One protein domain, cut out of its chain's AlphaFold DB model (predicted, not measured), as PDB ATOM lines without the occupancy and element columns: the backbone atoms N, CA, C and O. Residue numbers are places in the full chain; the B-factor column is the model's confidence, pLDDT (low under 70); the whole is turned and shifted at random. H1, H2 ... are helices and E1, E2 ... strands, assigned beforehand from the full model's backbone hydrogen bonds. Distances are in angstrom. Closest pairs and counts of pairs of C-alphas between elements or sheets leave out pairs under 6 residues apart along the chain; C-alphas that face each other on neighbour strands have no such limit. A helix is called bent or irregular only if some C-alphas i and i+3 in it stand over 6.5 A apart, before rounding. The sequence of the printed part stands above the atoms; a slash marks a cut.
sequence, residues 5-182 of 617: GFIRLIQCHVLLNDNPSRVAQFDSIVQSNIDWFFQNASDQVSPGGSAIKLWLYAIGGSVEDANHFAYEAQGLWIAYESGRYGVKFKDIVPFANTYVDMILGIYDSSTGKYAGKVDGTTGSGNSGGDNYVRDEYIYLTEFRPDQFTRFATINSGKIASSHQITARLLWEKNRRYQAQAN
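What this domain is: This is residues 5 to 182 of the 617 residues of the protein "T9SS type A sorting domain-containing protein" of Pedobacter sp. BS3 (UniProt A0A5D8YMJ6). A body of helices is built round H5, with the H3-H4 helical hairpin on one side of it and H6 and H8 on the other, while the H1-H2 helical hairpin reaches to one end of the long axis. The small strand hairpin E1-E2 packs on H4, and the long loop of residues 104 to 134 holds the opposite end. The 178 printed residues include eight named helices and two named strands, in the order H1 H2 E1 E2 H3 H4 H5 H6 H7 H8; the class is mostly helix and the sheet E1-E2 is antiparallel. The whole is compact, with a radius of gyration of the C-alphas of 16.8 A and spans of 54 by 41 by 30 A.

Where its parts are: H1, residues 5 to 16, begins at C-alpha 5 (32.608, 37.215, -10.183) and is 16.6 A long. H2, residues 20 to 40, is the longest helix at 30.2 A. E1 is residues 42 to 45 and E2 residues 51 to 54. H3, residues 69 to 82, is 19.8 A long. H4, residues 89 to 103, is 20.5 A long and only just irregular, C-alphas 91 and 94 being 6.8 A apart. H5 is residues 135 to 143, with C-alpha 135 at (43.095, 23.777, -8.768). H6, residues 145 to 154, is irregular, with C-alphas 146 and 149 7.4 A apart. H7 is residues 156 to 159. H8, residues 163 to 181, is 27.1 A long and ends at C-alpha 181 (29.856, 10.084, 7.826).

How they stand to each other: H5 is the hub, touching H3, H4, H6 and H8. It touches H3 at a steep tilt of 50 degrees, closest at C-alphas 70 and 136, 5.2 A, and H4 at a steep tilt of 55 degrees, closest at C-alphas 96 and 140, 5.4 A. H8, with residues 164 to 172 alone, touches H5 at a shallow tilt of 14 degrees, the same way, closest at C-alphas 135 and 165, 4.9 A. H5 and H6 form a helical hairpin, closest at C-alphas 141 and 148, 5.3 A. H7 and H8 only just touch, and only at the corner, closest at C-alphas 159 and 166, 5.2 A. The closest C-alphas of E2 and H4 are those of Ile 52 and Pro 94, 4.2 A. Across E1 and E2, N 42 and O 54 are 2.8 A apart and N 44 and O 52 2.9 A, within hydrogen-bond range. H1 and H2 touch, closest at C-alphas 10 and 23, 5.2 A; H1, with residue 7 alone, only just touches H3, with 3 pairs of C-alphas within 8 A, closest at C-alphas 7 and 78, 7.8 A. H1 and H8 are apart. Every O i to N i+4 pair is within hydrogen-bond range in H1, H2, H3 and H8, against 9 of 11 in H4, 4 of 6 in H6 and 0 of 5 in H5, where 6 of 6 O i to N i+3 pairs are; H7 is too short for an O i to N i+4 pair.

The domain as a whole: The two C-alphas farthest apart, of Asp 18 and Ser 110, are 53.9 A apart. The printed part has no cut. The links E2 to H3 and H4 to H5 are long; in the latter, residues 107 to 108 pair with 113 to 114, antiparallel. Residues 177 to 182, of which 177 to 181 belong to H8, stand free. Mean pLDDT of the printed part is 89.2, and residues 178 to 182 are under 70.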
ATOM      1  N   GLY A   5      32.504  35.916 -10.849       84.38
ATOM      2  CA  GLY A   5      32.608  37.215 -10.183       84.38
ATOM      3  C   GLY A   5      31.286  37.710  -9.581       84.38
ATOM      4  O   GLY A   5      31.280  38.197  -8.452       84.38
ATOM      5  N   PHE A   6      30.159  37.551 -10.284       89.88
ATOM      6  CA  PHE A   6      28.846  37.927  -9.752       89.88
ATOM      7  C   PHE A   6      28.418  37.002  -8.613       89.88
ATOM      8  O   PHE A   6      27.949  37.499  -7.593       89.88
ATOM      9  N   ILE A   7      28.661  35.692  -8.730       87.12
ATOM     10  CA  ILE A   7      28.362  34.718  -7.668       87.12
ATOM     11  C   ILE A   7      29.092  35.086  -6.368       87.12
ATOM     12  O   ILE A   7      28.484  35.106  -5.298       87.12
ATOM     13  N   ARG A   8      30.372  35.458  -6.450       88.19
ATOM     14  CA  ARG A   8      31.154  35.893  -5.281       88.19
ATOM     15  C   ARG A   8      30.667  37.214  -4.699       88.19
ATOM     16  O   ARG A   8      30.571  37.340  -3.483       88.19
ATOM     17  N   LEU A   9      30.336  38.192  -5.544       91.94
ATOM     18  CA  LEU A   9      29.761  39.458  -5.076       91.94
ATOM     19  C   LEU A   9      28.439  39.228  -4.341       91.94
ATOM     20  O   LEU A   9      28.192  39.856  -3.313       91.94
ATOM     21  N   ILE A  10      27.619  38.291  -4.820       91.38
ATOM     22  CA  ILE A  10      26.403  37.890  -4.121       91.38
ATOM     23  C   ILE A  10      26.732  37.273  -2.761       91.38
ATOM     24  O   ILE A  10      26.158  37.702  -1.765       91.38
ATOM     25  N   GLN A  11      27.670  36.324  -2.688       88.69
ATOM     26  CA  GLN A  11      28.095  35.738  -1.410       88.69
ATOM     27  C   GLN A  11      28.554  36.816  -0.423       88.69
ATOM     28  O   GLN A  11      28.152  36.783   0.736       88.69
ATOM     29  N   CYS A  12      29.330  37.807  -0.876       93.12
ATOM     30  CA  CYS A  12      29.724  38.941  -0.044       93.12
ATOM     31  C   CYS A  12      28.508  39.718   0.478       93.12
ATOM     32  O   CYS A  12      28.410  39.935   1.682       93.12
ATOM     33  N   HIS A  13      27.571  40.097  -0.393       93.19
ATOM     34  CA  HIS A  13      26.384  40.855   0.012       93.19
ATOM     35  C   HIS A  13      25.435  40.061   0.922       93.19
ATOM     36  O   HIS A  13      24.840  40.628   1.834       93.19
ATOM     37  N   VAL A  14      25.313  38.747   0.715       88.75
ATOM     38  CA  VAL A  14      24.539  37.853   1.588       88.75
ATOM     39  C   VAL A  14      25.198  37.741   2.964       88.75
ATOM     40  O   VAL A  14      24.512  37.860   3.975       88.75
ATOM     41  N   LEU A  15      26.524  37.567   3.020       90.69
ATOM     42  CA  LEU A  15      27.274  37.482   4.279       90.69
ATOM     43  C   LEU A  15      27.253  38.796   5.069       90.69
ATOM     44  O   LEU A  15      27.154  38.773   6.293       90.69
ATOM     45  N   LEU A  16      27.359  39.933   4.379       94.19
ATOM     46  CA  LEU A  16      27.305  41.263   4.990       94.19
ATOM     47  C   LEU A  16      25.873  41.716   5.296       94.19
ATOM     48  O   LEU A  16      25.691  42.640   6.088       94.19
ATOM     49  N   ASN A  17      24.874  41.075   4.682       93.12
ATOM     50  CA  ASN A  17      23.460  41.433   4.754       93.12
ATOM     51  C   ASN A  17      23.207  42.929   4.465       93.12
ATOM     52  O   ASN A  17      22.440  43.595   5.160       93.12
ATOM     53  N   ASP A  18      23.897  43.482   3.463       94.56
ATOM     54  CA  ASP A  18      24.003  44.931   3.246       94.56
ATOM     55  C   ASP A  18      23.211  45.445   2.030       94.56
ATOM     56  O   ASP A  18      22.779  46.599   2.021       94.56
ATOM     57  N   ASN A  19      22.998  44.618   0.997       95.31
ATOM     58  CA  ASN A  19      22.290  45.047  -0.211       95.31
ATOM     59  C   ASN A  19      21.468  43.940  -0.909       95.31
ATOM     60  O   ASN A  19      21.860  43.439  -1.969       95.31
ATOM     61  N   PRO A  20      20.272  43.608  -0.388       93.06
ATOM     62  CA  PRO A  20      19.402  42.578  -0.967       93.06
ATOM     63  C   PRO A  20      18.970  42.858  -2.415       93.06
ATOM     64  O   PRO A  20      18.821  41.935  -3.213       93.06
ATOM     65  N   SER A  21      18.802  44.133  -2.790       95.31
ATOM     66  CA  SER A  21      18.436  44.508  -4.166       95.31
ATOM     67  C   SER A  21      19.543  44.175  -5.171       95.31
ATOM     68  O   SER A  21      19.267  43.721  -6.281       95.31
ATOM     69  N   ARG A  22      20.807  44.344  -4.758       94.75
ATOM     70  CA  ARG A  22      21.971  43.993  -5.568       94.75
ATOM     71  C   ARG A  22      22.121  42.482  -5.701       94.75
ATOM     72  O   ARG A  22      22.421  42.013  -6.793       94.75
ATOM     73  N   VAL A  23      21.860  41.747  -4.618       92.56
ATOM     74  CA  VAL A  23      21.801  40.278  -4.622       92.56
ATOM     75  C   VAL A  23      20.795  39.793  -5.664       92.56
ATOM     76  O   VAL A  23      21.190  39.082  -6.579       92.56
ATOM     77  N   ALA A  24      19.545  40.265  -5.610       92.25
ATOM     78  CA  ALA A  24      18.508  39.862  -6.563       92.25
ATOM     79  C   ALA A  24      18.866  40.199  -8.026       92.25
ATOM     80  O   ALA A  24      18.617  39.403  -8.932       92.25
ATOM     81  N   GLN A  25      19.482  41.364  -8.267       94.69
ATOM     82  CA  GLN A  25      19.946  41.750  -9.603       94.69
ATOM     83  C   GLN A  25      21.012  40.783 -10.132       94.69
ATOM     84  O   GLN A  25      20.927  40.329 -11.272       94.69
ATOM     85  N   PHE A  26      22.031  40.495  -9.324       94.25
ATOM     86  CA  PHE A  26      23.103  39.591  -9.718       94.25
ATOM     87  C   PHE A  26      22.603  38.151  -9.858       94.25
ATOM     88  O   PHE A  26      22.987  37.493 -10.819       94.25
ATOM     89  N   ASP A  27      21.701  37.692  -8.986       91.69
ATOM     90  CA  ASP A  27      21.092  36.361  -9.078       91.69
ATOM     91  C   ASP A  27      20.385  36.161 -10.416       91.69
ATOM     92  O   ASP A  27      20.587  35.145 -11.071       91.69
ATOM     93  N   SER A  28      19.606  37.151 -10.861       92.81
ATOM     94  CA  SER A  28      18.901  37.085 -12.146       92.81
ATOM     95  C   SER A  28      19.863  36.979 -13.337       92.81
ATOM     96  O   SER A  28      19.600  36.230 -14.282       92.81
ATOM     97  N   ILE A  29      20.998  37.686 -13.283       92.25
ATOM     98  CA  ILE A  29      22.049  37.612 -14.309       92.25
ATOM     99  C   ILE A  29      22.701  36.227 -14.306       92.25
ATOM    100  O   ILE A  29      22.864  35.630 -15.372       92.25
ATOM    101  N   VAL A  30      23.060  35.716 -13.125       91.38
ATOM    102  CA  VAL A  30      23.698  34.403 -12.973       91.38
ATOM    103  C   VAL A  30      22.757  33.289 -13.433       91.38
ATOM    104  O   VAL A  30      23.173  32.468 -14.245       91.38
ATOM    105  N   GLN A  31      21.493  33.293 -12.996       92.19
ATOM    106  CA  GLN A  31      20.490  32.305 -13.411       92.19
ATOM    107  C   GLN A  31      20.351  32.273 -14.934       92.19
ATOM    108  O   GLN A  31      20.485  31.217 -15.542       92.19
ATOM    109  N   SER A  32      20.186  33.441 -15.565       91.81
ATOM    110  CA  SER A  32      20.054  33.534 -17.025       91.81
ATOM    111  C   SER A  32      21.288  32.989 -17.757       91.81
ATOM    112  O   SER A  32      21.169  32.391 -18.825       91.81
ATOM    113  N   ASN A  33      22.486  33.200 -17.198       89.06
ATOM    114  CA  ASN A  33      23.728  32.693 -17.774       89.06
ATOM    115  C   ASN A  33      23.860  31.171 -17.619       89.06
ATOM    116  O   ASN A  33      24.238  30.505 -18.581       89.06
ATOM    117  N   ILE A  34      23.516  30.632 -16.445       89.88
ATOM    118  CA  ILE A  34      23.477  29.190 -16.170       89.88
ATOM    119  C   ILE A  34      22.500  28.509 -17.128       89.88
ATOM    120  O   ILE A  34      22.898  27.593 -17.847       89.88
ATOM    121  N   ASP A  35      21.263  29.000 -17.214       90.31
ATOM    122  CA  ASP A  35      20.234  28.436 -18.091       90.31
ATOM    123  C   ASP A  35      20.713  28.411 -19.548       90.31
ATOM    124  O   ASP A  35      20.628  27.385 -20.224       90.31
ATOM    125  N   TRP A  36      21.289  29.523 -20.018       89.25
ATOM    126  CA  TRP A  36      21.865  29.606 -21.356       89.25
ATOM    127  C   TRP A  36      23.010  28.604 -21.557       89.25
ATOM    128  O   TRP A  36      23.036  27.902 -22.569       89.25
ATOM    129  N   PHE A  37      23.942  28.510 -20.608       88.88
ATOM    130  CA  PHE A  37      25.096  27.619 -20.701       88.88
ATOM    131  C   PHE A  37      24.667  26.153 -20.821       88.88
ATOM    132  O   PHE A  37      25.088  25.464 -21.751       88.88
ATOM    133  N   PHE A  38      23.774  25.694 -19.941       89.94
ATOM    134  CA  PHE A  38      23.272  24.318 -19.964       89.94
ATOM    135  C   PHE A  38      22.471  24.005 -21.236       89.94
ATOM    136  O   PHE A  38      22.607  22.908 -21.778       89.94
ATOM    137  N   GLN A  39      21.692  24.962 -21.750       90.25
ATOM    138  CA  GLN A  39      20.938  24.797 -22.999       90.25
ATOM    139  C   GLN A  39      21.832  24.703 -24.244       90.25
ATOM    140  O   GLN A  39      21.456  24.052 -25.215       90.25
ATOM    141  N   ASN A  40      22.997  25.360 -24.244       89.06
ATOM    142  CA  ASN A  40      23.870  25.443 -25.421       89.06
ATOM    143  C   ASN A  40      25.025  24.428 -25.402       89.06
ATOM    144  O   ASN A  40      25.703  24.247 -26.417       89.06
ATOM    145  N   ALA A  41      25.253  23.742 -24.280       92.19
ATOM    146  CA  ALA A  41      26.212  22.651 -24.203       92.19
ATOM    147  C   ALA A  41      25.674  21.395 -24.915       92.19
ATOM    148  O   ALA A  41      24.620  20.853 -24.573       92.19
ATOM    149  N   SER A  42      26.431  20.912 -25.897       93.69
ATOM    150  CA  SER A  42      26.075  19.777 -26.748       93.69
ATOM    151  C   SER A  42      26.312  18.444 -26.040       93.69
ATOM    152  O   SER A  42      27.420  18.180 -25.570       93.69
ATOM    153  N   ASP A  43      25.288  17.591 -26.009       95.62
ATOM    154  CA  ASP A  43      25.391  16.210 -25.528       95.62
ATOM    155  C   ASP A  43      26.222  15.352 -26.477       95.62
ATOM    156  O   ASP A  43      25.998  15.360 -27.690       95.62
ATOM    157  N   GLN A  44      27.181  14.611 -25.925       95.38
ATOM    158  CA  GLN A  44      28.042  13.670 -26.640       95.38
ATOM    159  C   GLN A  44      28.346  12.449 -25.754       95.38
ATOM    160  O   GLN A  44      28.009  12.414 -24.569       95.38
ATOM    161  N   VAL A  45      29.008  11.439 -26.324       94.25
ATOM    162  CA  VAL A  45      29.484  10.251 -25.599       94.25
ATOM    163  C   VAL A  45      31.001  10.160 -25.750       94.25
ATOM    164  O   VAL A  45      31.517  10.257 -26.864       94.25
ATOM    165  N   SER A  46      31.722  10.001 -24.638       92.94
ATOM    166  CA  SER A  46      33.180   9.854 -24.657       92.94
ATOM    167  C   SER A  46      33.593   8.518 -25.291       92.94
ATOM    168  O   SER A  46      32.797   7.576 -25.321       92.94
ATOM    169  N   PRO A  47      34.855   8.354 -25.732       88.56
ATOM    170  CA  PRO A  47      35.361   7.054 -26.185       88.56
ATOM    171  C   PRO A  47      35.220   5.930 -25.143       88.56
ATOM    172  O   PRO A  47      35.163   4.758 -25.507       88.56
ATOM    173  N   GLY A  48      35.158   6.284 -23.853       82.00
ATOM    174  CA  GLY A  48      34.939   5.357 -22.740       82.00
ATOM    175  C   GLY A  48      33.470   5.022 -22.462       82.00
ATOM    176  O   GLY A  48      33.204   4.235 -21.560       82.00
ATOM    177  N   GLY A  49      32.522   5.595 -23.213       87.25
ATOM    178  CA  GLY A  49      31.084   5.344 -23.072       87.25
ATOM    179  C   GLY A  49      30.351   6.255 -22.080       87.25
ATOM    180  O   GLY A  49      29.149   6.085 -21.887       87.25
ATOM    181  N   SER A  50      31.029   7.228 -21.465       88.00
ATOM    182  CA  SER A  50      30.400   8.175 -20.534       88.00
ATOM    183  C   SER A  50      29.625   9.257 -21.288       88.00
ATOM    184  O   SER A  50      30.106   9.775 -22.296       88.00
ATOM    185  N   ALA A  51      28.473   9.682 -20.764       91.31
ATOM    186  CA  ALA A  51      27.824  10.910 -21.223       91.31
ATOM    187  C   ALA A  51      28.715  12.121 -20.895       91.31
ATOM    188  O   ALA A  51      29.152  12.274 -19.749       91.31
ATOM    189  N   ILE A  52      28.979  12.967 -21.891       96.31
ATOM    190  CA  ILE A  52      29.809  14.171 -21.780       96.31
ATOM    191  C   ILE A  52      29.100  15.380 -22.392       96.31
ATOM    192  O   ILE A  52      28.208  15.239 -23.232       96.31
ATOM    193  N   LYS A  53      29.531  16.580 -22.001       95.94
ATOM    194  CA  LYS A  53      29.087  17.845 -22.601       95.94
ATOM    195  C   LYS A  53      30.243  18.535 -23.312       95.94
ATOM    196  O   LYS A  53      31.323  18.658 -22.742       95.94
ATOM    197  N   LEU A  54      30.015  19.021 -24.528       94.25
ATOM    198  CA  LEU A  54      30.947  19.893 -25.249       94.25
ATOM    199  C   LEU A  54      30.331  21.279 -25.420       94.25
ATOM    200  O   LEU A  54      29.130  21.406 -25.646       94.25
ATOM    201  N   TRP A  55      31.141  22.326 -25.343       93.56
ATOM    202  CA  TRP A  55      30.669  23.691 -25.551       93.56
ATOM    203  C   TRP A  55      31.761  24.563 -26.174       93.56
ATOM    204  O   TRP A  55      32.921  24.165 -26.324       93.56
ATOM    205  N   LEU A  56      31.343  25.746 -26.612       90.69
ATOM    206  CA  LEU A  56      32.203  26.739 -27.238       90.69
ATOM    207  C   LEU A  56      32.600  27.797 -26.210       90.69
ATOM    208  O   LEU A  56      31.811  28.133 -25.330       90.69
ATOM    209  N   TYR A  57      33.782  28.379 -26.400       85.38
ATOM    210  CA  TYR A  57      34.297  29.482 -25.581       85.38
ATOM    211  C   TYR A  57      33.323  30.676 -25.513       85.38
ATOM    212  O   TYR A  57      33.155  31.331 -24.484       85.38
ATOM    213  N   ALA A  58      32.669  30.963 -26.641       82.56
ATOM    214  CA  ALA A  58      31.676  32.016 -26.788       82.56
ATOM    215  C   ALA A  58      30.645  31.628 -27.855       82.56
ATOM    216  O   ALA A  58      30.836  30.671 -28.609       82.56
ATOM    217  N   ILE A  59      29.568  32.406 -27.957       79.00
ATOM    218  CA  ILE A  59      28.525  32.222 -28.973       79.00
ATOM    219  C   ILE A  59      29.150  32.276 -30.374       79.00
ATOM    220  O   ILE A  59      29.707  33.300 -30.764       79.00
ATOM    221  N   GLY A  60      29.080  31.167 -31.117       80.38
ATOM    222  CA  GLY A  60      29.702  31.032 -32.443       80.38
ATOM    223  C   GLY A  60      31.240  31.013 -32.435       80.38
ATOM    224  O   GLY A  60      31.856  31.184 -33.485       80.38
ATOM    225  N   GLY A  61      31.856  30.851 -31.262       84.25
ATOM    226  CA  GLY A  61      33.303  30.818 -31.071       84.25
ATOM    227  C   GLY A  61      33.932  29.450 -31.341       84.25
ATOM    228  O   GLY A  61      33.293  28.519 -31.824       84.25
ATOM    229  N   SER A  62      35.217  29.321 -31.017       90.12
ATOM    230  CA  SER A  62      35.928  28.042 -31.084       90.12
ATOM    231  C   SER A  62      35.551  27.111 -29.931       90.12
ATOM    232  O   SER A  62      35.034  27.557 -28.905       90.12
ATOM    233  N   VAL A  63      35.882  25.826 -30.087       92.56
ATOM    234  CA  VAL A  63      35.822  24.828 -29.008       92.56
ATOM    235  C   VAL A  63      36.533  25.346 -27.762       92.56
ATOM    236  O   VAL A  63      37.619  25.925 -27.870       92.56
ATOM    237  N   GLU A  64      35.905  25.116 -26.611       93.25
ATOM    238  CA  GLU A  64      36.411  25.516 -25.306       93.25
ATOM    239  C   GLU A  64      37.794  24.925 -24.999       93.25
ATOM    240  O   GLU A  64      38.057  23.739 -25.236       93.25
ATOM    241  N   ASP A  65      38.671  25.755 -24.434       94.19
ATOM    242  CA  ASP A  65      39.998  25.336 -23.999       94.19
ATOM    243  C   ASP A  65      40.058  24.992 -22.502       94.19
ATOM    244  O   ASP A  65      39.264  25.449 -21.679       94.19
ATOM    245  N   ALA A  66      41.033  24.160 -22.139       91.44
ATOM    246  CA  ALA A  66      41.221  23.671 -20.779       91.44
ATOM    247  C   ALA A  66      41.741  24.744 -19.802       91.44
ATOM    248  O   ALA A  66      41.813  24.496 -18.597       91.44
ATOM    249  N   ASN A  67      42.157  25.924 -20.265       90.44
ATOM    250  CA  ASN A  67      42.444  27.037 -19.367       90.44
ATOM    251  C   ASN A  67      41.149  27.745 -18.973       90.44
ATOM    252  O   ASN A  67      40.917  27.933 -17.782       90.44
ATOM    253  N   HIS A  68      40.302  28.068 -19.946       90.00
ATOM    254  CA  HIS A  68      39.050  28.765 -19.693       90.00
ATOM    255  C   HIS A  68      38.070  27.894 -18.906       90.00
ATOM    256  O   HIS A  68      37.662  28.336 -17.837       90.00
ATOM    257  N   PHE A  69      37.858  26.631 -19.311       91.62
ATOM    258  CA  PHE A  69      36.976  25.678 -18.612       91.62
ATOM    259  C   PHE A  69      37.259  25.560 -17.101       91.62
ATOM    260  O   PHE A  69      36.357  25.276 -16.315       91.62
ATOM    261  N   ALA A  70      38.483  25.833 -16.643       90.62
ATOM    262  CA  ALA A  70      38.792  25.861 -15.218       90.62
ATOM    263  C   ALA A  70      37.851  26.822 -14.456       90.62
ATOM    264  O   ALA A  70      37.312  26.474 -13.405       90.62
ATOM    265  N   TYR A  71      37.562  27.994 -15.022       89.06
ATOM    266  CA  TYR A  71      36.651  28.969 -14.424       89.06
ATOM    267  C   TYR A  71      35.195  28.489 -14.427       89.06
ATOM    268  O   TYR A  71      34.490  28.683 -13.435       89.06
ATOM    269  N   GLU A  72      34.731  27.831 -15.492       89.62
ATOM    270  CA  GLU A  72      33.402  27.213 -15.515       89.62
ATOM    271  C   GLU A  72      33.283  26.074 -14.501       89.62
ATOM    272  O   GLU A  72      32.280  26.016 -13.798       89.62
ATOM    273  N   ALA A  73      34.290  25.209 -14.361       90.38
ATOM    274  CA  ALA A  73      34.278  24.118 -13.384       90.38
ATOM    275  C   ALA A  73      34.096  24.642 -11.950       90.38
ATOM    276  O   ALA A  73      33.285  24.115 -11.187       90.38
ATOM    277  N   GLN A  74      34.795  25.728 -11.601       89.31
ATOM    278  CA  GLN A  74      34.594  26.405 -10.323       89.31
ATOM    279  C   GLN A  74      33.201  27.040 -10.213       89.31
ATOM    280  O   GLN A  74      32.549  26.880  -9.182       89.31
ATOM    281  N   GLY A  75      32.728  27.729 -11.254       89.06
ATOM    282  CA  GLY A  75      31.402  28.352 -11.266       89.06
ATOM    283  C   GLY A  75      30.259  27.343 -11.100       89.06
ATOM    284  O   GLY A  75      29.366  27.569 -10.288       89.06
ATOM    285  N   LEU A  76      30.322  26.207 -11.806       88.94
ATOM    286  CA  LEU A  76      29.377  25.091 -11.684       88.94
ATOM    287  C   LEU A  76      29.342  24.555 -10.255       88.94
ATOM    288  O   LEU A  76      28.265  24.395  -9.684       88.94
ATOM    289  N   TRP A  77      30.515  24.326  -9.661       88.69
ATOM    290  CA  TRP A  77      30.599  23.840  -8.291       88.69
ATOM    291  C   TRP A  77      29.976  24.825  -7.293       88.69
ATOM    292  O   TRP A  77      29.163  24.415  -6.469       88.69
ATOM    293  N   ILE A  78      30.286  26.125  -7.386       87.06
ATOM    294  CA  ILE A  78      29.708  27.128  -6.473       87.06
ATOM    295  C   ILE A  78      28.192  27.240  -6.673       87.06
ATOM    296  O   ILE A  78      27.451  27.377  -5.697       87.06
ATOM    297  N   ALA A  79      27.713  27.174  -7.919       86.06
ATOM    298  CA  ALA A  79      26.287  27.197  -8.215       86.06
ATOM    299  C   ALA A  79      25.557  26.015  -7.555       86.06
ATOM    300  O   ALA A  79      24.556  26.243  -6.872       86.06
ATOM    301  N   TYR A  80      26.102  24.799  -7.679       85.81
ATOM    302  CA  TYR A  80      25.602  23.598  -7.003       85.81
ATOM    303  C   TYR A  80      25.637  23.730  -5.477       85.81
ATOM    304  O   TYR A  80      24.601  23.604  -4.830       85.81
ATOM    305  N   GLU A  81      26.797  24.062  -4.904       83.69
ATOM    306  CA  GLU A  81      26.988  24.178  -3.451       83.69
ATOM    307  C   GLU A  81      26.031  25.211  -2.835       83.69
ATOM    308  O   GLU A  81      25.583  25.061  -1.702       83.69
ATOM    309  N   SER A  82      25.688  26.265  -3.582       81.56
ATOM    310  CA  SER A  82      24.771  27.297  -3.104       81.56
ATOM    311  C   SER A  82      23.311  26.839  -3.015       81.56
ATOM    312  O   SER A  82      22.554  27.402  -2.227       81.56
ATOM    313  N   GLY A  83      22.887  25.887  -3.856       78.50
ATOM    314  CA  GLY A  83      21.480  25.511  -4.038       78.50
ATOM    315  C   GLY A  83      20.583  26.601  -4.653       78.50
ATOM    316  O   GLY A  83      19.375  26.409  -4.750       78.50
ATOM    317  N   ARG A  84      21.136  27.751  -5.071       82.44
ATOM    318  CA  ARG A  84      20.355  28.957  -5.430       82.44
ATOM    319  C   ARG A  84      19.837  28.967  -6.865       82.44
ATOM    320  O   ARG A  84      18.891  29.695  -7.142       82.44
ATOM    321  N   TYR A  85      20.445  28.176  -7.749       85.31
ATOM    322  CA  TYR A  85      20.198  28.242  -9.198       85.31
ATOM    323  C   TYR A  85      19.644  26.950  -9.801       85.31
ATOM    324  O   TYR A  85      19.701  26.753 -11.012       85.31
ATOM    325  N   GLY A  86      19.178  26.025  -8.956       80.12
ATOM    326  CA  GLY A  86      18.620  24.745  -9.399       80.12
ATOM    327  C   GLY A  86      19.625  23.778 -10.038       80.12
ATOM    328  O   GLY A  86      19.203  22.748 -10.551       80.12
ATOM    329  N   VAL A  87      20.930  24.075  -9.996       83.19
ATOM    330  CA  VAL A  87      21.988  23.190 -10.506       83.19
ATOM    331  C   VAL A  87      22.119  21.978  -9.586       83.19
ATOM    332  O   VAL A  87      22.481  22.124  -8.417       83.19
ATOM    333  N   LYS A  88      21.837  20.782 -10.108       79.31
ATOM    334  CA  LYS A  88      21.907  19.519  -9.361       79.31
ATOM    335  C   LYS A  88      23.227  18.803  -9.635       79.31
ATOM    336  O   LYS A  88      23.884  19.033 -10.651       79.31
ATOM    337  N   PHE A  89      23.590  17.866  -8.758       77.06
ATOM    338  CA  PHE A  89      24.793  17.045  -8.920       77.06
ATOM    339  C   PHE A  89      24.835  16.359 -10.296       77.06
ATOM    340  O   PHE A  89      25.835  16.450 -11.012       77.06
ATOM    341  N   LYS A  90      23.713  15.743 -10.706       76.31
ATOM    342  CA  LYS A  90      23.571  15.051 -11.999       76.31
ATOM    343  C   LYS A  90      23.839  15.946 -13.213       76.31
ATOM    344  O   LYS A  90      24.313  15.447 -14.229       76.31
ATOM    345  N   ASP A  91      23.568  17.246 -13.105       84.12
ATOM    346  CA  ASP A  91      23.716  18.180 -14.222       84.12
ATOM    347  C   ASP A  91      25.202  18.482 -14.485       84.12
ATOM    348  O   ASP A  91      25.601  18.722 -15.623       84.12
ATOM    349  N   ILE A  92      26.047  18.408 -13.449       89.00
ATOM    350  CA  ILE A  92      27.492  18.673 -13.538       89.00
ATOM    351  C   ILE A  92      28.280  17.426 -13.964       89.00
ATOM    352  O   ILE A  92      29.325  17.556 -14.606       89.00
ATOM    353  N   VAL A  93      27.788  16.215 -13.665       87.12
ATOM    354  CA  VAL A  93      28.483  14.947 -13.973       87.12
ATOM    355  C   VAL A  93      28.963  14.863 -15.435       87.12
ATOM    356  O   VAL A  93      30.140  14.557 -15.635       87.12
ATOM    357  N   PRO A  94      28.157  15.190 -16.466       93.62
ATOM    358  CA  PRO A  94      28.632  15.178 -17.850       93.62
ATOM    359  C   PRO A  94      29.794  16.143 -18.131       93.62
ATOM    360  O   PRO A  94      30.685  15.812 -18.909       93.62
ATOM    361  N   PHE A  95      29.842  17.307 -17.479       94.88
ATOM    362  CA  PHE A  95      30.962  18.251 -17.601       94.88
ATOM    363  C   PHE A  95      32.218  17.724 -16.895       94.88
ATOM    364  O   PHE A  95      33.330  17.847 -17.414       94.88
ATOM    365  N   ALA A  96      32.053  17.079 -15.735       94.50
ATOM    366  CA  ALA A  96      33.146  16.398 -15.047       94.50
ATOM    367  C   ALA A  96      33.712  15.244 -15.893       94.50
ATOM    368  O   ALA A  96      34.931  15.101 -16.010       94.50
ATOM    369  N   ASN A  97      32.840  14.471 -16.548       95.25
ATOM    370  CA  ASN A  97      33.234  13.427 -17.490       95.25
ATOM    371  C   ASN A  97      34.018  13.999 -18.673       95.25
ATOM    372  O   ASN A  97      35.029  13.416 -19.045       95.25
ATOM    373  N   THR A  98      33.631  15.158 -19.222       96.88
ATOM    374  CA  THR A  98      34.402  15.826 -20.282       96.88
ATOM    375  C   THR A  98      35.848  16.069 -19.852       96.88
ATOM    376  O   THR A  98      36.780  15.726 -20.576       96.88
ATOM    377  N   TYR A  99      36.067  16.589 -18.642       96.38
ATOM    378  CA  TYR A  99      37.426  16.788 -18.137       96.38
ATOM    379  C   TYR A  99      38.194  15.464 -17.976       96.38
ATOM    380  O   TYR A  99      39.345  15.342 -18.395       96.38
ATOM    381  N   VAL A 100      37.567  14.461 -17.363       95.31
ATOM    382  CA  VAL A 100      38.224  13.187 -17.028       95.31
ATOM    383  C   VAL A 100      38.534  12.356 -18.272       95.31
ATOM    384  O   VAL A 100      39.622  11.779 -18.367       95.31
ATOM    385  N   ASP A 101      37.588  12.289 -19.202       95.38
ATOM    386  CA  ASP A 101      37.618  11.364 -20.328       95.38
ATOM    387  C   ASP A 101      38.241  12.008 -21.572       95.38
ATOM    388  O   ASP A 101      38.984  11.336 -22.284       95.38
ATOM    389  N   MET A 102      37.996  13.301 -21.822       96.25
ATOM    390  CA  MET A 102      38.508  13.988 -23.018       96.25
ATOM    391  C   MET A 102      39.819  14.725 -22.752       96.25
ATOM    392  O   MET A 102      40.741  14.630 -23.553       96.25
ATOM    393  N   ILE A 103      39.937  15.428 -21.619       95.88
ATOM    394  CA  ILE A 103      41.161  16.174 -21.290       95.88
ATOM    395  C   ILE A 103      42.204  15.249 -20.657       95.88
ATOM    396  O   ILE A 103      43.262  15.009 -21.235       95.88
ATOM    397  N   LEU A 104      41.906  14.670 -19.492       94.75
ATOM    398  CA  LEU A 104      42.854  13.797 -18.792       94.75
ATOM    399  C   LEU A 104      42.993  12.417 -19.437       94.75
ATOM    400  O   LEU A 104      44.018  11.758 -19.246       94.75
ATOM    401  N   GLY A 105      41.969  11.952 -20.155       93.25
ATOM    402  CA  GLY A 105      41.979  10.669 -20.860       93.25
ATOM    403  C   GLY A 105      42.919  10.640 -22.067       93.25
ATOM    404  O   GLY A 105      43.311   9.558 -22.499       93.25
ATOM    405  N   ILE A 106      43.338  11.807 -22.564       94.56
ATOM    406  CA  ILE A 106      44.212  11.941 -23.728       94.56
ATOM    407  C   ILE A 106      45.531  12.568 -23.276       94.56
ATOM    408  O   ILE A 106      45.634  13.777 -23.078       94.56
ATOM    409  N   TYR A 107      46.549  11.726 -23.095       95.12
ATOM    410  CA  TYR A 107      47.896  12.134 -22.699       95.12
ATOM    411  C   TYR A 107      48.876  11.970 -23.859       95.12
ATOM    412  O   TYR A 107      49.055  10.868 -24.382       95.12
ATOM    413  N   ASP A 108      49.542  13.057 -24.234       94.12
ATOM    414  CA  ASP A 108      50.604  13.056 -25.231       94.12
ATOM    415  C   ASP A 108      51.962  12.862 -24.546       94.12
ATOM    416  O   ASP A 108      52.504  13.762 -23.898       94.12
ATOM    417  N   SER A 109      52.536  11.672 -24.715       92.94
ATOM    418  CA  SER A 109      53.834  11.307 -24.142       92.94
ATOM    419  C   SER A 109      55.013  12.074 -24.746       92.94
ATOM    420  O   SER A 109      56.068  12.135 -24.116       92.94
ATOM    421  N   SER A 110      54.858  12.676 -25.932       92.94
ATOM    422  CA  SER A 110      55.922  13.443 -26.587       92.94
ATOM    423  C   SER A 110      56.085  14.840 -25.988       92.94
ATOM    424  O   SER A 110      57.205  15.324 -25.825       92.94
ATOM    425  N   THR A 111      54.973  15.471 -25.607       92.06
ATOM    426  CA  THR A 111      54.953  16.791 -24.960       92.06
ATOM    427  C   THR A 111      54.852  16.700 -23.438       92.06
ATOM    428  O   THR A 111      55.149  17.670 -22.738       92.06
ATOM    429  N   GLY A 112      54.461  15.534 -22.918       94.00
ATOM    430  CA  GLY A 112      54.233  15.281 -21.501       94.00
ATOM    431  C   GLY A 112      52.965  15.947 -20.967       94.00
ATOM    432  O   GLY A 112      52.900  16.232 -19.768       94.00
ATOM    433  N   LYS A 113      51.992  16.240 -21.836       95.44
ATOM    434  CA  LYS A 113      50.808  17.051 -21.529       95.44
ATOM    435  C   LYS A 113      49.505  16.326 -21.854       95.44
ATOM    436  O   LYS A 113      49.447  15.488 -22.747       95.44
ATOM    437  N   TYR A 114      48.459  16.686 -21.125       96.56
ATOM    438  CA  TYR A 114      47.076  16.308 -21.400       96.56
ATOM    439  C   TYR A 114      46.479  17.169 -22.514       96.56
ATOM    440  O   TYR A 114      47.038  18.218 -22.851       96.56
ATOM    441  N   ALA A 115      45.346  16.744 -23.075       96.94
ATOM    442  CA  ALA A 115      44.666  17.510 -24.111       96.94
ATOM    443  C   ALA A 115      44.295  18.923 -23.635       96.94
ATOM    444  O   ALA A 115      44.019  19.173 -22.462       96.94
ATOM    445  N   GLY A 116      44.335  19.878 -24.560       96.31
ATOM    446  CA  GLY A 116      44.165  21.294 -24.240       96.31
ATOM    447  C   GLY A 116      42.764  21.846 -24.477       96.31
ATOM    448  O   GLY A 116      42.558  23.038 -24.251       96.31
ATOM    449  N   LYS A 117      41.823  21.025 -24.949       96.19
ATOM    450  CA  LYS A 117      40.442  21.410 -25.264       96.19
ATOM    451  C   LYS A 117      39.441  20.346 -24.838       96.19
ATOM    452  O   LYS A 117      39.784  19.172 -24.706       96.19
ATOM    453  N   VAL A 118      38.190  20.764 -24.653       95.00
ATOM    454  CA  VAL A 118      37.101  19.900 -24.162       95.00
ATOM    455  C   VAL A 118      36.728  18.770 -25.127       95.00
ATOM    456  O   VAL A 118      36.197  17.754 -24.699       95.00
ATOM    457  N   ASP A 119      37.042  18.912 -26.416       94.81
ATOM    458  CA  ASP A 119      36.851  17.878 -27.442       94.81
ATOM    459  C   ASP A 119      38.020  16.880 -27.535       94.81
ATOM    460  O   ASP A 119      38.020  16.002 -28.396       94.81
ATOM    461  N   GLY A 120      39.026  17.012 -26.665       94.81
ATOM    462  CA  GLY A 120      40.200  16.147 -26.640       94.81
ATOM    463  C   GLY A 120      41.322  16.547 -27.601       94.81
ATOM    464  O   GLY A 120      42.348  15.868 -27.660       94.81
ATOM    465  N   THR A 121      41.173  17.646 -28.348       95.06
ATOM    466  CA  THR A 121      42.241  18.167 -29.212       95.06
ATOM    467  C   THR A 121      43.211  19.081 -28.450       95.06
ATOM    468  O   THR A 121      42.926  19.577 -27.357       95.06
ATOM    469  N   THR A 122      44.386  19.328 -29.035       94.50
ATOM    470  CA  THR A 122      45.411  20.223 -28.474       94.50
ATOM    471  C   THR A 122      45.812  21.266 -29.512       94.50
ATOM    472  O   THR A 122      46.107  20.934 -30.658       94.50
ATOM    473  N   GLY A 123      45.805  22.537 -29.115       89.62
ATOM    474  CA  GLY A 123      46.274  23.661 -29.922       89.62
ATOM    475  C   GLY A 123      47.573  24.259 -29.381       89.62
ATOM    476  O   GLY A 123      48.431  23.565 -28.843       89.62
ATOM    477  N   SER A 124      47.732  25.572 -29.524       88.00
ATOM    478  CA  SER A 124      48.869  26.332 -28.990       88.00
ATOM    479  C   SER A 124      48.429  27.312 -27.897       88.00
ATOM    480  O   SER A 124      47.240  27.617 -27.758       88.00
ATOM    481  N   GLY A 125      49.390  27.841 -27.131       88.62
ATOM    482  CA  GLY A 125      49.116  28.813 -26.067       88.62
ATOM    483  C   GLY A 125      48.201  28.228 -24.987       88.62
ATOM    484  O   GLY A 125      48.482  27.149 -24.468       88.62
ATOM    485  N   ASN A 126      47.089  28.910 -24.697       85.50
ATOM    486  CA  ASN A 126      46.114  28.507 -23.669       85.50
ATOM    487  C   ASN A 126      45.438  27.155 -23.956       85.50
ATOM    488  O   ASN A 126      45.012  26.476 -23.030       85.50
ATOM    489  N   SER A 127      45.422  26.728 -25.222       90.88
ATOM    490  CA  SER A 127      44.891  25.425 -25.651       90.88
ATOM    491  C   SER A 127      45.971  24.349 -25.820       90.88
ATOM    492  O   SER A 127      45.717  23.308 -26.417       90.88
ATOM    493  N   GLY A 128      47.198  24.599 -25.348       92.62
ATOM    494  CA  GLY A 128      48.346  23.702 -25.519       92.62
ATOM    495  C   GLY A 128      48.471  22.587 -24.482       92.62
ATOM    496  O   GLY A 128      49.483  21.886 -24.495       92.62
ATOM    497  N   GLY A 129      47.502  22.459 -23.575       93.00
ATOM    498  CA  GLY A 129      47.489  21.429 -22.542       93.00
ATOM    499  C   GLY A 129      48.490  21.650 -21.405       93.00
ATOM    500  O   GLY A 129      49.456  22.423 -21.504       93.00
ATOM    501  N   ASP A 130      48.270  20.915 -20.319       93.06
ATOM    502  CA  ASP A 130      49.064  20.964 -19.093       93.06
ATOM    503  C   ASP A 130      49.586  19.591 -18.711       93.06
ATOM    504  O   ASP A 130      49.051  18.567 -19.114       93.06
ATOM    505  N   ASN A 131      50.620  19.570 -17.878       93.56
ATOM    506  CA  ASN A 131      51.134  18.354 -17.254       93.56
ATOM    507  C   ASN A 131      50.676  18.199 -15.792       93.56
ATOM    508  O   ASN A 131      51.227  17.386 -15.054       93.56
ATOM    509  N   TYR A 132      49.701  19.003 -15.363       93.56
ATOM    510  CA  TYR A 132      49.137  19.003 -14.017       93.56
ATOM    511  C   TYR A 132      47.631  19.297 -14.073       93.56
ATOM    512  O   TYR A 132      47.129  19.788 -15.082       93.56
ATOM    513  N   VAL A 133      46.914  19.021 -12.985       94.19
ATOM    514  CA  VAL A 133      45.496  19.363 -12.829       94.19
ATOM    515  C   VAL A 133      45.388  20.737 -12.167       94.19
ATOM    516  O   VAL A 133      45.903  20.936 -11.063       94.19
ATOM    517  N   ARG A 134      44.711  21.689 -12.819       92.12
ATOM    518  CA  ARG A 134      44.437  23.016 -12.233       92.12
ATOM    519  C   ARG A 134      43.610  22.898 -10.966       92.12
ATOM    520  O   ARG A 134      42.830  21.959 -10.819       92.12
ATOM    521  N   ASP A 135      43.778  23.841 -10.050       91.75
ATOM    522  CA  ASP A 135      43.095  23.777  -8.768       91.75
ATOM    523  C   ASP A 135      41.570  23.912  -8.919       91.75
ATOM    524  O   ASP A 135      40.832  23.250  -8.198       91.75
ATOM    525  N   GLU A 136      41.067  24.635  -9.917       92.31
ATOM    526  CA  GLU A 136      39.631  24.690 -10.217       92.31
ATOM    527  C   GLU A 136      39.015  23.354 -10.606       92.31
ATOM    528  O   GLU A 136      37.891  23.064 -10.202       92.31
ATOM    529  N   TYR A 137      39.763  22.500 -11.300       94.00
ATOM    530  CA  TYR A 137      39.263  21.183 -11.666       94.00
ATOM    531  C   TYR A 137      39.160  20.231 -10.483       94.00
ATOM    532  O   TYR A 137      38.440  19.244 -10.576       94.00
ATOM    533  N   ILE A 138      39.820  20.512  -9.357       92.31
ATOM    534  CA  ILE A 138      39.732  19.656  -8.168       92.31
ATOM    535  C   ILE A 138      38.280  19.555  -7.670       92.31
ATOM    536  O   ILE A 138      37.882  18.470  -7.256       92.31
ATOM    537  N   TYR A 139      37.465  20.605  -7.837       89.62
ATOM    538  CA  TYR A 139      36.026  20.571  -7.532       89.62
ATOM    539  C   TYR A 139      35.247  19.518  -8.323       89.62
ATOM    540  O   TYR A 139      34.206  19.042  -7.878       89.62
ATOM    541  N   LEU A 140      35.740  19.125  -9.502       91.31
ATOM    542  CA  LEU A 140      35.097  18.085 -10.299       91.31
ATOM    543  C   LEU A 140      35.202  16.702  -9.641       91.31
ATOM    544  O   LEU A 140      34.460  15.796 -10.014       91.31
ATOM    545  N   THR A 141      36.090  16.528  -8.653       86.81
ATOM    546  CA  THR A 141      36.228  15.259  -7.926       86.81
ATOM    547  C   THR A 141      35.062  14.968  -6.985       86.81
ATOM    548  O   THR A 141      34.842  13.797  -6.688       86.81
ATOM    549  N   GLU A 142      34.264  15.970  -6.604       82.12
ATOM    550  CA  GLU A 142      32.967  15.757  -5.945       82.12
ATOM    551  C   GLU A 142      32.021  14.967  -6.871       82.12
ATOM    552  O   GLU A 142      31.372  14.014  -6.446       82.12
ATOM    553  N   PHE A 143      32.010  15.301  -8.168       84.50
ATOM    554  CA  PHE A 143      31.137  14.688  -9.180       84.50
ATOM    555  C   PHE A 143      31.727  13.423  -9.823       84.50
ATOM    556  O   PHE A 143      31.011  12.632 -10.436       84.50
ATOM    557  N   ARG A 144      33.040  13.215  -9.675       81.38
ATOM    558  CA  ARG A 144      33.778  12.009 -10.082       81.38
ATOM    559  C   ARG A 144      34.664  11.518  -8.937       81.38
ATOM    560  O   ARG A 144      35.897  11.615  -9.008       81.38
ATOM    561  N   PRO A 145      34.058  10.988  -7.857       77.94
ATOM    562  CA  PRO A 145      34.785  10.641  -6.644       77.94
ATOM    563  C   PRO A 145      35.795   9.509  -6.843       77.94
ATOM    564  O   PRO A 145      36.743   9.407  -6.061       77.94
ATOM    565  N   ASP A 146      35.629   8.698  -7.883       79.69
ATOM    566  CA  ASP A 146      36.573   7.679  -8.334       79.69
ATOM    567  C   ASP A 146      37.897   8.275  -8.853       79.69
ATOM    568  O   ASP A 146      38.938   7.620  -8.809       79.69
ATOM    569  N   GLN A 147      37.896   9.539  -9.288       88.88
ATOM    570  CA  GLN A 147      39.049  10.193  -9.914       88.88
ATOM    571  C   GLN A 147      39.902  11.024  -8.947       88.88
ATOM    572  O   GLN A 147      40.981  11.483  -9.328       88.88
ATOM    573  N   PHE A 148      39.489  11.180  -7.684       89.50
ATOM    574  CA  PHE A 148      40.218  11.984  -6.695       89.50
ATOM    575  C   PHE A 148      41.698  11.580  -6.571       89.50
ATOM    576  O   PHE A 148      42.596  12.422  -6.655       89.50
ATOM    577  N   THR A 149      41.972  10.278  -6.429       89.75
ATOM    578  CA  THR A 149      43.347   9.766  -6.320       89.75
ATOM    579  C   THR A 149      44.162  10.103  -7.564       89.75
ATOM    580  O   THR A 149      45.301  10.543  -7.444       89.75
ATOM    581  N   ARG A 150      43.568   9.978  -8.758       92.69
ATOM    582  CA  ARG A 150      44.228  10.318 -10.025       92.69
ATOM    583  C   ARG A 150      44.631  11.794 -10.058       92.69
ATOM    584  O   ARG A 150      45.769  12.096 -10.406       92.69
ATOM    585  N   PHE A 151      43.745  12.700  -9.643       93.50
ATOM    586  CA  PHE A 151      44.018  14.143  -9.631       93.50
ATOM    587  C   PHE A 151      45.142  14.477  -8.646       93.50
ATOM    588  O   PHE A 151      46.075  15.209  -8.985       93.50
ATOM    589  N   ALA A 152      45.099  13.887  -7.449       91.69
ATOM    590  CA  ALA A 152      46.141  14.051  -6.439       91.69
ATOM    591  C   ALA A 152      47.504  13.514  -6.915       91.69
ATOM    592  O   ALA A 152      48.526  14.168  -6.704       91.69
ATOM    593  N   THR A 153      47.530  12.359  -7.588       94.56
ATOM    594  CA  THR A 153      48.757  11.763  -8.134       94.56
ATOM    595  C   THR A 153      49.372  12.636  -9.223       94.56
ATOM    596  O   THR A 153      50.569  12.921  -9.158       94.56
ATOM    597  N   ILE A 154      48.565  13.116 -10.178       95.12
ATOM    598  CA  ILE A 154      49.029  14.023 -11.243       95.12
ATOM    599  C   ILE A 154      49.641  15.295 -10.636       95.12
ATOM    600  O   ILE A 154      50.683  15.766 -11.083       95.12
ATOM    601  N   ASN A 155      49.039  15.812  -9.565       95.38
ATOM    602  CA  ASN A 155      49.507  17.015  -8.884       95.38
ATOM    603  C   ASN A 155      50.622  16.795  -7.857       95.38
ATOM    604  O   ASN A 155      51.065  17.774  -7.256       95.38
ATOM    605  N   SER A 156      51.114  15.570  -7.653       92.94
ATOM    606  CA  SER A 156      52.079  15.240  -6.589       92.94
ATOM    607  C   SER A 156      53.296  16.177  -6.540       92.94
ATOM    608  O   SER A 156      53.657  16.659  -5.467       92.94
ATOM    609  N   GLY A 157      53.868  16.531  -7.696       90.50
ATOM    610  CA  GLY A 157      54.995  17.471  -7.796       90.50
ATOM    611  C   GLY A 157      54.657  18.947  -7.523       90.50
ATOM    612  O   GLY A 157      55.560  19.760  -7.332       90.50
ATOM    613  N   LYS A 158      53.372  19.320  -7.492       89.25
ATOM    614  CA  LYS A 158      52.886  20.694  -7.266       89.25
ATOM    615  C   LYS A 158      52.388  20.930  -5.839       89.25
ATOM    616  O   LYS A 158      52.356  22.080  -5.412       89.25
ATOM    617  N   ILE A 159      52.052  19.880  -5.085       87.69
ATOM    618  CA  ILE A 159      51.510  19.989  -3.715       87.69
ATOM    619  C   ILE A 159      52.450  20.800  -2.803       87.69
ATOM    620  O   ILE A 159      52.021  21.689  -2.072       87.69
ATOM    621  N   ALA A 160      53.761  20.572  -2.876       86.81
ATOM    622  CA  ALA A 160      54.707  21.295  -2.022       86.81
ATOM    623  C   ALA A 160      54.879  22.786  -2.390       86.81
ATOM    624  O   ALA A 160      55.380  23.553  -1.574       86.81
ATOM    625  N   SER A 161      54.498  23.201  -3.606       91.62
ATOM    626  CA  SER A 161      54.811  24.531  -4.157       91.62
ATOM    627  C   SER A 161      53.592  25.384  -4.525       91.62
ATOM    628  O   SER A 161      53.749  26.579  -4.764       91.62
ATOM    629  N   SER A 162      52.382  24.819  -4.538       94.19
ATOM    630  CA  SER A 162      51.132  25.546  -4.785       94.19
ATOM    631  C   SER A 162      50.202  25.443  -3.582       94.19
ATOM    632  O   SER A 162      49.583  24.408  -3.332       94.19
ATOM    633  N   HIS A 163      50.068  26.549  -2.847       93.69
ATOM    634  CA  HIS A 163      49.150  26.613  -1.711       93.69
ATOM    635  C   HIS A 163      47.687  26.419  -2.141       93.69
ATOM    636  O   HIS A 163      46.909  25.864  -1.373       93.69
ATOM    637  N   GLN A 164      47.313  26.825  -3.362       92.19
ATOM    638  CA  GLN A 164      45.949  26.673  -3.880       92.19
ATOM    639  C   GLN A 164      45.606  25.204  -4.147       92.19
ATOM    640  O   GLN A 164      44.609  24.710  -3.622       92.19
ATOM    641  N   ILE A 165      46.461  24.483  -4.884       93.12
ATOM    642  CA  ILE A 165      46.275  23.046  -5.155       93.12
ATOM    643  C   ILE A 165      46.217  22.271  -3.837       93.12
ATOM    644  O   ILE A 165      45.331  21.442  -3.638       93.12
ATOM    645  N   THR A 166      47.127  22.570  -2.910       93.50
ATOM    646  CA  THR A 166      47.175  21.897  -1.609       93.50
ATOM    647  C   THR A 166      45.942  22.181  -0.767       93.50
ATOM    648  O   THR A 166      45.352  21.243  -0.233       93.50
ATOM    649  N   ALA A 167      45.505  23.439  -0.685       93.00
ATOM    650  CA  ALA A 167      44.299  23.799   0.049       93.00
ATOM    651  C   ALA A 167      43.060  23.098  -0.522       93.00
ATOM    652  O   ALA A 167      42.291  22.521   0.243       93.00
ATOM    653  N   ARG A 168      42.890  23.076  -1.852       91.06
ATOM    654  CA  ARG A 168      41.728  22.436  -2.487       91.06
ATOM    655  C   ARG A 168      41.747  20.910  -2.359       91.06
ATOM    656  O   ARG A 168      40.713  20.328  -2.057       91.06
ATOM    657  N   LEU A 169      42.909  20.256  -2.475       91.56
ATOM    658  CA  LEU A 169      43.026  18.811  -2.215       91.56
ATOM    659  C   LEU A 169      42.699  18.449  -0.758       91.56
ATOM    660  O   LEU A 169      42.079  17.418  -0.507       91.56
ATOM    661  N   LEU A 170      43.133  19.261   0.214       91.12
ATOM    662  CA  LEU A 170      42.806  19.045   1.628       91.12
ATOM    663  C   LEU A 170      41.324  19.292   1.912       91.12
ATOM    664  O   LEU A 170      40.711  18.542   2.670       91.12
ATOM    665  N   TRP A 171      40.751  20.315   1.283       88.81
ATOM    666  CA  TRP A 171      39.330  20.614   1.367       88.81
ATOM    667  C   TRP A 171      38.474  19.461   0.814       88.81
ATOM    668  O   TRP A 171      37.584  18.995   1.524       88.81
ATOM    669  N   GLU A 172      38.814  18.905  -0.355       87.12
ATOM    670  CA  GLU A 172      38.141  17.719  -0.911       87.12
ATOM    671  C   GLU A 172      38.274  16.488  -0.006       87.12
ATOM    672  O   GLU A 172      37.302  15.784   0.262       87.12
ATOM    673  N   LYS A 173      39.468  16.236   0.550       85.88
ATOM    674  CA  LYS A 173      39.654  15.147   1.528       85.88
ATOM    675  C   LYS A 173      38.726  15.294   2.728       85.88
ATOM    676  O   LYS A 173      38.142  14.303   3.161       85.88
ATOM    677  N   ASN A 174      38.602  16.508   3.262       83.25
ATOM    678  CA  ASN A 174      37.709  16.775   4.379       83.25
ATOM    679  C   ASN A 174      36.245  16.555   3.979       83.25
ATOM    680  O   ASN A 174      35.532  15.871   4.702       83.25
ATOM    681  N   ARG A 175      35.802  17.058   2.822       79.31
ATOM    682  CA  ARG A 175      34.430  16.832   2.344       79.31
ATOM    683  C   ARG A 175      34.093  15.362   2.194       79.31
ATOM    684  O   ARG A 175      33.090  14.922   2.738       79.31
ATOM    685  N   ARG A 176      34.965  14.586   1.553       74.94
ATOM    686  CA  ARG A 176      34.782  13.137   1.399       74.94
ATOM    687  C   ARG A 176      34.708  12.413   2.739       74.94
ATOM    688  O   ARG A 176      33.918  11.491   2.886       74.94
ATOM    689  N   TYR A 177      35.503  12.841   3.719       73.69
ATOM    690  CA  TYR A 177      35.425  12.317   5.081       73.69
ATOM    691  C   TYR A 177      34.074  12.640   5.744       73.69
ATOM    692  O   TYR A 177      33.466  11.762   6.349       73.69
ATOM    693  N   GLN A 178      33.561  13.865   5.577       65.25
ATOM    694  CA  GLN A 178      32.233  14.248   6.078       65.25
ATOM    695  C   GLN A 178      31.092  13.519   5.338       65.25
ATOM    696  O   GLN A 178      30.119  13.111   5.964       65.25
ATOM    697  N   ALA A 179      31.220  13.298   4.027       59.72
ATOM    698  CA  ALA A 179      30.242  12.574   3.210       59.72
ATOM    699  C   ALA A 179      30.209  11.066   3.516       59.72
ATOM    700  O   ALA A 179      29.153  10.447   3.476       59.72
ATOM    701  N   GLN A 180      31.338  10.458   3.895       53.06
ATOM    702  CA  GLN A 180      31.352   9.083   4.414       53.06
ATOM    703  C   GLN A 180      30.664   8.957   5.783       53.06
ATOM    704  O   GLN A 180      30.208   7.871   6.132       53.06
ATOM    705  N   ALA A 181      30.568  10.049   6.549       42.72
ATOM    706  CA  ALA A 181      29.856  10.084   7.826       42.72
ATOM    707  C   ALA A 181      28.337  10.314   7.673       42.72
ATOM    708  O   ALA A 181      27.582   9.928   8.562       42.72
ATOM    709  N   ASN A 182      27.885  10.872   6.544       45.12
ATOM    710  CA  ASN A 182      26.481  11.143   6.221       45.12
ATOM    711  C   ASN A 182      26.179  10.593   4.819       45.12
ATOM    712  O   ASN A 182      26.471  11.297   3.867       45.12
TER     713      ASN A 182